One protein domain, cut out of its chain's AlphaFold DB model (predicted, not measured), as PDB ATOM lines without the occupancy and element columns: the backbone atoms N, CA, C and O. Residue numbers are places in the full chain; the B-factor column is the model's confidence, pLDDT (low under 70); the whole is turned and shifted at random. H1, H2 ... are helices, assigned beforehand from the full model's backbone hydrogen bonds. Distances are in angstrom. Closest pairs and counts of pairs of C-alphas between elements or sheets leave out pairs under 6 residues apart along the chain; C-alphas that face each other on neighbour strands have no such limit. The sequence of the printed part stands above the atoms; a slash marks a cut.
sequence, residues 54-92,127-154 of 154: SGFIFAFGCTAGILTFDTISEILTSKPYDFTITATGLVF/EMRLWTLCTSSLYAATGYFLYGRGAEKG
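AT A GLANCE: This is residues 54 to 92 and 127 to 154 of the 154 residues of an uncharacterized protein of Teratosphaeria nubilosa (UniProt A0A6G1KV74). Two long helices, H1 and H3, lie side by side and run the same way, and the short H2 folds back beside the last turns of H1. The printed part has 67 residues and three named helices, in the order H1, H2, H3, and is all helix. It is a loose rod spanning 48 by 19 by 17 A, with a radius of gyration of the C-alphas of 14.9 A.

IN THESE COORDINATES: H1, residues 54 to 77, begins at C-alpha 54 (192.747, 189.356, 190.217) and is 35.1 A long. H2 is residues 85 to 92, 11.1 A. H3, residues 128 to 153, is 39.2 A long and ends at C-alpha 153 (169.992, 168.370, 181.028).

HOW THE PARTS SIT: H1 and H3 touch at a shallow tilt of 19 degrees; their closest C-alphas, of Ile 57 and Ser 137, are 6.5 A apart. H1, with residues 73 to 77 alone, and H2 only just touch, with 3 pairs of C-alphas within 8 A, the closest those of Leu 76 and Thr 88 at 6.9 A. They form a helical hairpin, opposite ways at a shallow tilt of 22 degrees. H2 and H3 are apart. Every O i to N i+4 pair is within hydrogen-bond range in H2, 19 of 20 in H1 and 20 of 22 in H3.

THE WHOLE: The farthest C-alphas, of Thr 84 and Glu 127, are 48.2 A apart. Residues 93 to 126 are not printed, and C-alphas 92 and 127 stand 35.7 A apart across this cut. The link from H1 to H2 is short. Residues 77 to 82, 127 to 129 and 153 to 154 have pLDDT under 70.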
ATOM      1  N   SER A  54     193.433 188.647 191.306       83.50
ATOM      2  CA  SER A  54     192.747 189.356 190.217       83.50
ATOM      3  C   SER A  54     193.094 188.796 188.837       83.50
ATOM      4  O   SER A  54     192.198 188.634 188.006       83.50
ATOM      5  N   GLY A  55     194.361 188.434 188.611       86.50
ATOM      6  CA  GLY A  55     194.800 187.763 187.388       86.50
ATOM      7  C   GLY A  55     194.143 186.396 187.201       86.50
ATOM      8  O   GLY A  55     193.669 186.098 186.107       86.50
ATOM      9  N   PHE A  56     194.043 185.597 188.268       87.25
ATOM     10  CA  PHE A  56     193.390 184.287 188.223       87.25
ATOM     11  C   PHE A  56     191.898 184.395 187.884       87.25
ATOM     12  O   PHE A  56     191.422 183.697 186.992       87.25
ATOM     13  N   ILE A  57     191.171 185.308 188.538       86.75
ATOM     14  CA  ILE A  57     189.740 185.535 188.268       86.75
ATOM     15  C   ILE A  57     189.529 185.983 186.817       86.75
ATOM     16  O   ILE A  57     188.612 185.504 186.151       86.75
ATOM     17  N   PHE A  58     190.380 186.883 186.317       86.12
ATOM     18  CA  PHE A  58     190.300 187.359 184.939       86.12
ATOM     19  C   PHE A  58     190.576 186.241 183.927       86.12
ATOM     20  O   PHE A  58     189.788 186.047 183.003       86.12
ATOM     21  N   ALA A  59     191.650 185.473 184.128       89.25
ATOM     22  CA  ALA A  59     191.989 184.343 183.268       89.25
ATOM     23  C   ALA A  59     190.865 183.296 183.252       89.25
ATOM     24  O   ALA A  59     190.422 182.893 182.178       89.25
ATOM     25  N   PHE A  60     190.345 182.927 184.426       88.25
ATOM     26  CA  PHE A  60     189.230 181.991 184.548       88.25
ATOM     27  C   PHE A  60     187.974 182.496 183.822       88.25
ATOM     28  O   PHE A  60     187.380 181.745 183.054       88.25
ATOM     29  N   GLY A  61     187.600 183.767 184.000       87.56
ATOM     30  CA  GLY A  61     186.441 184.359 183.325       87.56
ATOM     31  C   GLY A  61     186.577 184.387 181.799       87.56
ATOM     32  O   GLY A  61     185.626 184.049 181.093       87.56
ATOM     33  N   CYS A  62     187.758 184.725 181.275       88.69
ATOM     34  CA  CYS A  62     188.012 184.690 179.833       88.69
ATOM     35  C   CYS A  62     187.931 183.267 179.270       88.69
ATOM     36  O   CYS A  62     187.226 183.043 178.288       88.69
ATOM     37  N   THR A  63     188.618 182.303 179.889       89.38
ATOM     38  CA  THR A  63     188.621 180.912 179.415       89.38
ATOM     39  C   THR A  63     187.231 180.293 179.499       89.38
ATOM     40  O   THR A  63     186.765 179.716 178.521       89.38
ATOM     41  N   ALA A  64     186.539 180.451 180.628       87.06
ATOM     42  CA  ALA A  64     185.203 179.903 180.805       87.06
ATOM     43  C   ALA A  64     184.185 180.563 179.858       87.06
ATOM     44  O   ALA A  64     183.337 179.871 179.310       87.06
ATOM     45  N   GLY A  65     184.300 181.870 179.591       86.69
ATOM     46  CA  GLY A  65     183.467 182.554 178.599       86.69
ATOM     47  C   GLY A  65     183.659 182.018 177.177       86.69
ATOM     48  O   GLY A  65     182.675 181.711 176.509       86.69
ATOM     49  N   ILE A  66     184.910 181.866 176.728       89.00
ATOM     50  CA  ILE A  66     185.214 181.323 175.392       89.00
ATOM     51  C   ILE A  66     184.699 179.885 175.267       89.00
ATOM     52  O   ILE A  66     184.022 179.574 174.291       89.00
ATOM     53  N   LEU A  67     184.957 179.043 176.274       89.12
ATOM     54  CA  LEU A  67     184.476 177.662 176.288       89.12
ATOM     55  C   LEU A  67     182.952 177.596 176.197       89.12
ATOM     56  O   LEU A  67     182.443 176.874 175.353       89.12
ATOM     57  N   THR A  68     182.228 178.389 176.994       86.38
ATOM     58  CA  THR A  68     180.759 178.433 176.953       86.38
ATOM     59  C   THR A  68     180.225 178.768 175.562       86.38
ATOM     60  O   THR A  68     179.241 178.163 175.149       86.38
ATOM     61  N   PHE A  69     180.834 179.711 174.836       84.88
ATOM     62  CA  PHE A  69     180.377 180.071 173.487       84.88
ATOM     63  C   PHE A  69     180.611 178.962 172.456       84.88
ATOM     64  O   PHE A  69     179.763 178.757 171.583       84.88
ATOM     65  N   ASP A  70     181.728 178.249 172.572       85.56
ATOM     66  CA  ASP A  70     182.060 177.130 171.691       85.56
ATOM     67  C   ASP A  70     181.125 175.940 171.960       85.56
ATOM     68  O   ASP A  70     180.424 175.461 171.065       85.56
ATOM     69  N   THR A  71     180.976 175.564 173.234       85.50
ATOM     70  CA  THR A  71     180.143 174.427 173.640       85.50
ATOM     71  C   THR A  71     178.652 174.676 173.430       85.50
ATOM     72  O   THR A  71     177.932 173.735 173.123       85.50
ATOM     73  N   ILE A  72     178.150 175.917 173.535       82.50
ATOM     74  CA  ILE A  72     176.733 176.215 173.228       82.50
ATOM     75  C   ILE A  72     176.394 175.886 171.775       82.50
ATOM     76  O   ILE A  72     175.313 175.370 171.509       82.50
ATOM     77  N   SER A  73     177.304 176.161 170.839       77.50
ATOM     78  CA  SER A  73     177.051 175.889 169.420       77.50
ATOM     79  C   SER A  73     176.962 174.392 169.160       77.50
ATOM     80  O   SER A  73     176.091 173.943 168.415       77.50
ATOM     81  N   GLU A  74     177.836 173.620 169.804       78.69
ATOM     82  CA  GLU A  74     177.872 172.165 169.681       78.69
ATOM     83  C   GLU A  74     176.666 171.504 170.368       78.69
ATOM     84  O   GLU A  74     175.959 170.716 169.739       78.69
ATOM     85  N   ILE A  75     176.356 171.892 171.611       77.38
ATOM     86  CA  ILE A  75     175.256 171.320 172.407       77.38
ATOM     87  C   ILE A  75     173.901 171.567 171.735       77.38
ATOM     88  O   ILE A  75     173.109 170.635 171.617       77.38
ATOM     89  N   LEU A  76     173.645 172.785 171.242       73.00
ATOM     90  CA  LEU A  76     172.364 173.142 170.612       73.00
ATOM     91  C   LEU A  76     172.162 172.509 169.224       73.00
ATOM     92  O   LEU A  76     171.021 172.380 168.776       73.00
ATOM     93  N   THR A  77     173.252 172.130 168.550       69.88
ATOM     94  CA  THR A  77     173.221 171.450 167.240       69.88
ATOM     95  C   THR A  77     173.159 169.926 167.394       69.88
ATOM     96  O   THR A  77     172.699 169.231 166.491       69.88
ATOM     97  N   SER A  78     173.615 169.393 168.531       68.19
ATOM     98  CA  SER A  78     173.519 167.973 168.863       68.19
ATOM     99  C   SER A  78     172.125 167.596 169.389       68.19
ATOM    100  O   SER A  78     171.405 168.411 169.969       68.19
ATOM    101  N   LYS A  79     171.739 166.328 169.211       48.94
ATOM    102  CA  LYS A  79     170.491 165.768 169.748       48.94
ATOM    103  C   LYS A  79     170.533 165.878 171.280       48.94
ATOM    104  O   LYS A  79     171.391 165.219 171.873       48.94
ATOM    105  N   PRO A  80     169.685 166.711 171.921       59.25
ATOM    106  CA  PRO A  80     168.216 166.650 171.876       59.25
ATOM    107  C   PRO A  80     167.472 167.945 171.470       59.25
ATOM    108  O   PRO A  80     166.246 167.904 171.367       59.25
ATOM    109  N   TYR A  81     168.159 169.072 171.246       63.06
ATOM    110  CA  TYR A  81     167.511 170.350 170.896       63.06
ATOM    111  C   TYR A  81     167.336 170.561 169.383       63.06
ATOM    112  O   TYR A  81     166.423 171.292 168.996       63.06
ATOM    113  N   ASP A  82     168.177 169.922 168.549       68.44
ATOM    114  CA  ASP A  82     168.160 169.967 167.073       68.44
ATOM    115  C   ASP A  82     167.801 171.368 166.518       68.44
ATOM    116  O   ASP A  82     166.944 171.525 165.638       68.44
ATOM    117  N   PHE A  83     168.416 172.426 167.061       72.25
ATOM    118  CA  PHE A  83     168.051 173.786 166.681       72.25
ATOM    119  C   PHE A  83     168.527 174.118 165.262       72.25
ATOM    120  O   PHE A  83     169.661 173.870 164.863       72.25
ATOM    121  N   THR A  84     167.650 174.770 164.494       76.25
ATOM    122  CA  THR A  84     168.023 175.408 163.226       76.25
ATOM    123  C   THR A  84     169.043 176.525 163.469       76.25
ATOM    124  O   THR A  84     168.956 177.239 164.464       76.25
ATOM    125  N   ILE A  85     169.953 176.739 162.513       77.69
ATOM    126  CA  ILE A  85     171.019 177.761 162.546       77.69
ATOM    127  C   ILE A  85     170.495 179.142 162.996       77.69
ATOM    128  O   ILE A  85     171.131 179.835 163.791       77.69
ATOM    129  N   THR A  86     169.301 179.530 162.539       81.56
ATOM    130  CA  THR A  86     168.632 180.784 162.923       81.56
ATOM    131  C   THR A  86     168.298 180.857 164.418       81.56
ATOM    132  O   THR A  86     168.441 181.917 165.026       81.56
ATOM    133  N   ALA A  87     167.875 179.747 165.031       79.69
ATOM    134  CA  ALA A  87     167.565 179.682 166.458       79.69
ATOM    135  C   ALA A  87     168.845 179.753 167.308       79.69
ATOM    136  O   ALA A  87     168.886 180.509 168.279       79.69
ATOM    137  N   THR A  88     169.919 179.080 166.888       80.69
ATOM    138  CA  THR A  88     171.242 179.173 167.535       80.69
ATOM    139  C   THR A  88     171.787 180.606 167.488       80.69
ATOM    140  O   THR A  88     172.275 181.119 168.495       80.69
ATOM    141  N   GLY A  89     171.608 181.315 166.366       83.25
ATOM    142  CA  GLY A  89     171.927 182.745 166.253       83.25
ATOM    143  C   GLY A  89     171.161 183.635 167.245       83.25
ATOM    144  O   GLY A  89     171.722 184.588 167.788       83.25
ATOM    145  N   LEU A  90     169.899 183.305 167.537       85.00
ATOM    146  CA  LEU A  90     169.078 184.035 168.510       85.00
ATOM    147  C   LEU A  90     169.575 183.857 169.955       85.00
ATOM    148  O   LEU A  90     169.499 184.796 170.750       85.00
ATOM    149  N   VAL A  91     170.139 182.692 170.292       85.69
ATOM    150  CA  VAL A  91     170.739 182.437 171.615       85.69
ATOM    151  C   VAL A  91     171.966 183.320 171.847       85.69
ATOM    152  O   VAL A  91     172.131 183.870 172.937       85.69
ATOM    153  N   PHE A  92     172.785 183.564 170.819       84.38
ATOM    154  CA  PHE A  92     173.889 184.526 170.918       84.38
ATOM    155  C   PHE A  92     173.404 185.958 171.160       84.38
ATOM    156  O   PHE A  92     174.038 186.712 171.901       84.38
ATOM    157  N   GLU A 127     193.217 197.549 198.344       65.19
ATOM    158  CA  GLU A 127     192.567 196.382 198.958       65.19
ATOM    159  C   GLU A 127     191.037 196.433 198.873       65.19
ATOM    160  O   GLU A 127     190.371 195.401 198.793       65.19
ATOM    161  N   MET A 128     190.453 197.632 198.776       67.62
ATOM    162  CA  MET A 128     188.998 197.794 198.650       67.62
ATOM    163  C   MET A 128     188.453 197.210 197.340       67.62
ATOM    164  O   MET A 128     187.276 196.867 197.258       67.62
ATOM    165  N   ARG A 129     189.304 197.071 196.315       69.31
ATOM    166  CA  ARG A 129     188.935 196.455 195.030       69.31
ATOM    167  C   ARG A 129     188.917 194.928 195.100       69.31
ATOM    168  O   ARG A 129     188.181 194.311 194.334       69.31
ATOM    169  N   LEU A 130     189.683 194.327 196.016       71.19
ATOM    170  CA  LEU A 130     189.721 192.874 196.195       71.19
ATOM    171  C   LEU A 130     188.354 192.347 196.645       71.19
ATOM    172  O   LEU A 130     187.882 191.343 196.129       71.19
ATOM    173  N   TRP A 131     187.665 193.078 197.524       70.88
ATOM    174  CA  TRP A 131     186.302 192.743 197.945       70.88
ATOM    175  C   TRP A 131     185.314 192.703 196.775       70.88
ATOM    176  O   TRP A 131     184.502 191.785 196.684       70.88
ATOM    177  N   THR A 132     185.418 193.652 195.842       72.44
ATOM    178  CA  THR A 132     184.572 193.678 194.640       72.44
ATOM    179  C   THR A 132     184.890 192.512 193.699       72.44
ATOM    180  O   THR A 132     183.977 191.906 193.142       72.44
ATOM    181  N   LEU A 133     186.173 192.156 193.569       74.38
ATOM    182  CA  LEU A 133     186.634 190.985 192.813       74.38
ATOM    183  C   LEU A 133     186.147 189.664 193.423       74.38
ATOM    184  O   LEU A 133     185.712 188.774 192.697       74.38
ATOM    185  N   CYS A 134     186.149 189.541 194.751       77.88
ATOM    186  CA  CYS A 134     185.573 188.378 195.420       77.88
ATOM    187  C   CYS A 134     184.074 188.262 195.115       77.88
ATOM    188  O   CYS A 134     183.612 187.199 194.700       77.88
ATOM    189  N   THR A 135     183.311 189.356 195.222       77.62
ATOM    190  CA  THR A 135     181.873 189.324 194.900       77.62
ATOM    191  C   THR A 135     181.594 188.975 193.437       77.62
ATOM    192  O   THR A 135     180.672 188.207 193.167       77.62
ATOM    193  N   SER A 136     182.403 189.466 192.492       77.75
ATOM    194  CA  SER A 136     182.232 189.124 191.076       77.75
ATOM    195  C   SER A 136     182.618 187.675 190.779       77.75
ATOM    196  O   SER A 136     181.944 187.029 189.980       77.75
ATOM    197  N   SER A 137     183.635 187.128 191.451       80.88
ATOM    198  CA  SER A 137     184.009 185.717 191.298       80.88
ATOM    199  C   SER A 137     182.911 184.757 191.771       80.88
ATOM    200  O   SER A 137     182.645 183.765 191.099       80.88
ATOM    201  N   LEU A 138     182.202 185.084 192.858       83.62
ATOM    202  CA  LEU A 138     181.052 184.302 193.332       83.62
ATOM    203  C   LEU A 138     179.873 184.365 192.355       83.62
ATOM    204  O   LEU A 138     179.223 183.351 192.091       83.62
ATOM    205  N   TYR A 139     179.615 185.547 191.792       82.44
ATOM    206  CA  TYR A 139     178.595 185.719 190.763       82.44
ATOM    207  C   TYR A 139     178.921 184.893 189.508       82.44
ATOM    208  O   TYR A 139     178.072 184.146 189.025       82.44
ATOM    209  N   ALA A 140     180.174 184.944 189.044       82.12
ATOM    210  CA  ALA A 140     180.652 184.141 187.923       82.12
ATOM    211  C   ALA A 140     180.543 182.633 188.209       82.12
ATOM    212  O   ALA A 140     179.990 181.899 187.395       82.12
ATOM    213  N   ALA A 141     180.989 182.169 189.382       84.12
ATOM    214  CA  ALA A 141     180.894 180.762 189.776       84.12
ATOM    215  C   ALA A 141     179.442 180.257 189.768       84.12
ATOM    216  O   ALA A 141     179.167 179.170 189.264       84.12
ATOM    217  N   THR A 142     178.504 181.070 190.257       85.56
ATOM    218  CA  THR A 142     177.070 180.743 190.236       85.56
ATOM    219  C   THR A 142     176.538 180.653 188.803       85.56
ATOM    220  O   THR A 142     175.821 179.708 188.473       85.56
ATOM    221  N   GLY A 143     176.922 181.595 187.934       83.12
ATOM    222  CA  GLY A 143     176.544 181.590 186.518       83.12
ATOM    223  C   GLY A 143     177.054 180.355 185.770       83.12
ATOM    224  O   GLY A 143     176.282 179.689 185.083       83.12
ATOM    225  N   TYR A 144     178.323 179.989 185.965       83.00
ATOM    226  CA  TYR A 144     178.898 178.792 185.342       83.00
ATOM    227  C   TYR A 144     178.330 177.490 185.912       83.00
ATOM    228  O   TYR A 144     178.157 176.527 185.171       83.00
ATOM    229  N   PHE A 145     177.978 177.453 187.199       86.56
ATOM    230  CA  PHE A 145     177.308 176.293 187.785       86.56
ATOM    231  C   PHE A 145     175.912 176.071 187.184       86.56
ATOM    232  O   PHE A 145     175.544 174.940 186.863       86.56
ATOM    233  N   LEU A 146     175.149 177.151 186.980       84.62
ATOM    234  CA  LEU A 146     173.863 177.099 186.278       84.62
ATOM    235  C   LEU A 146     174.034 176.653 184.822       84.62
ATOM    236  O   LEU A 146     173.264 175.813 184.361       84.62
ATOM    237  N   TYR A 147     175.062 177.152 184.129       82.62
ATOM    238  CA  TYR A 147     175.391 176.720 182.771       82.62
ATOM    239  C   TYR A 147     175.711 175.221 182.703       82.62
ATOM    240  O   TYR A 147     175.135 174.515 181.879       82.62
ATOM    241  N   GLY A 148     176.551 174.712 183.611       82.62
ATOM    242  CA  GLY A 148     176.889 173.287 183.675       82.62
ATOM    243  C   GLY A 148     175.666 172.396 183.909       82.62
ATOM    244  O   GLY A 148     175.510 171.374 183.248       82.62
ATOM    245  N   ARG A 149     174.744 172.817 184.786       82.31
ATOM    246  CA  ARG A 149     173.468 172.111 185.000       82.31
ATOM    247  C   ARG A 149     172.511 172.199 183.809       82.31
ATOM    248  O   ARG A 149     171.705 171.290 183.637       82.31
ATOM    249  N   GLY A 150     172.572 173.280 183.032       78.19
ATOM    250  CA  GLY A 150     171.843 173.406 181.769       78.19
ATOM    251  C   GLY A 150     172.379 172.433 180.723       78.19
ATOM    252  O   GLY A 150     171.611 171.655 180.175       78.19
ATOM    253  N   ALA A 151     173.702 172.399 180.543       77.81
ATOM    254  CA  ALA A 151     174.372 171.499 179.605       77.81
ATOM    255  C   ALA A 151     174.161 170.008 179.933       77.81
ATOM    256  O   ALA A 151     174.043 169.195 179.024       77.81
ATOM    257  N   GLU A 152     174.080 169.638 181.216       76.06
ATOM    258  CA  GLU A 152     173.798 168.254 181.639       76.06
ATOM    259  C   GLU A 152     172.380 167.794 181.258       76.06
ATOM    260  O   GLU A 152     172.162 166.613 180.991       76.06
ATOM    261  N   LYS A 153     171.404 168.709 181.254       68.19
ATOM    262  CA  LYS A 153     169.992 168.370 181.028       68.19
ATOM    263  C   LYS A 153     169.564 168.397 179.560       68.19
ATOM    264  O   LYS A 153     168.477 167.892 179.282       68.19
ATOM    265  N   GLY A 154     170.420 168.889 178.661       54.31
ATOM    266  CA  GLY A 154     170.072 169.132 177.263       54.31
ATOM    267  C   GLY A 154     169.347 170.448 177.143       54.31
ATOM    268  O   GLY A 154     168.168 170.509 177.562       54.31
TER     269      GLY A 154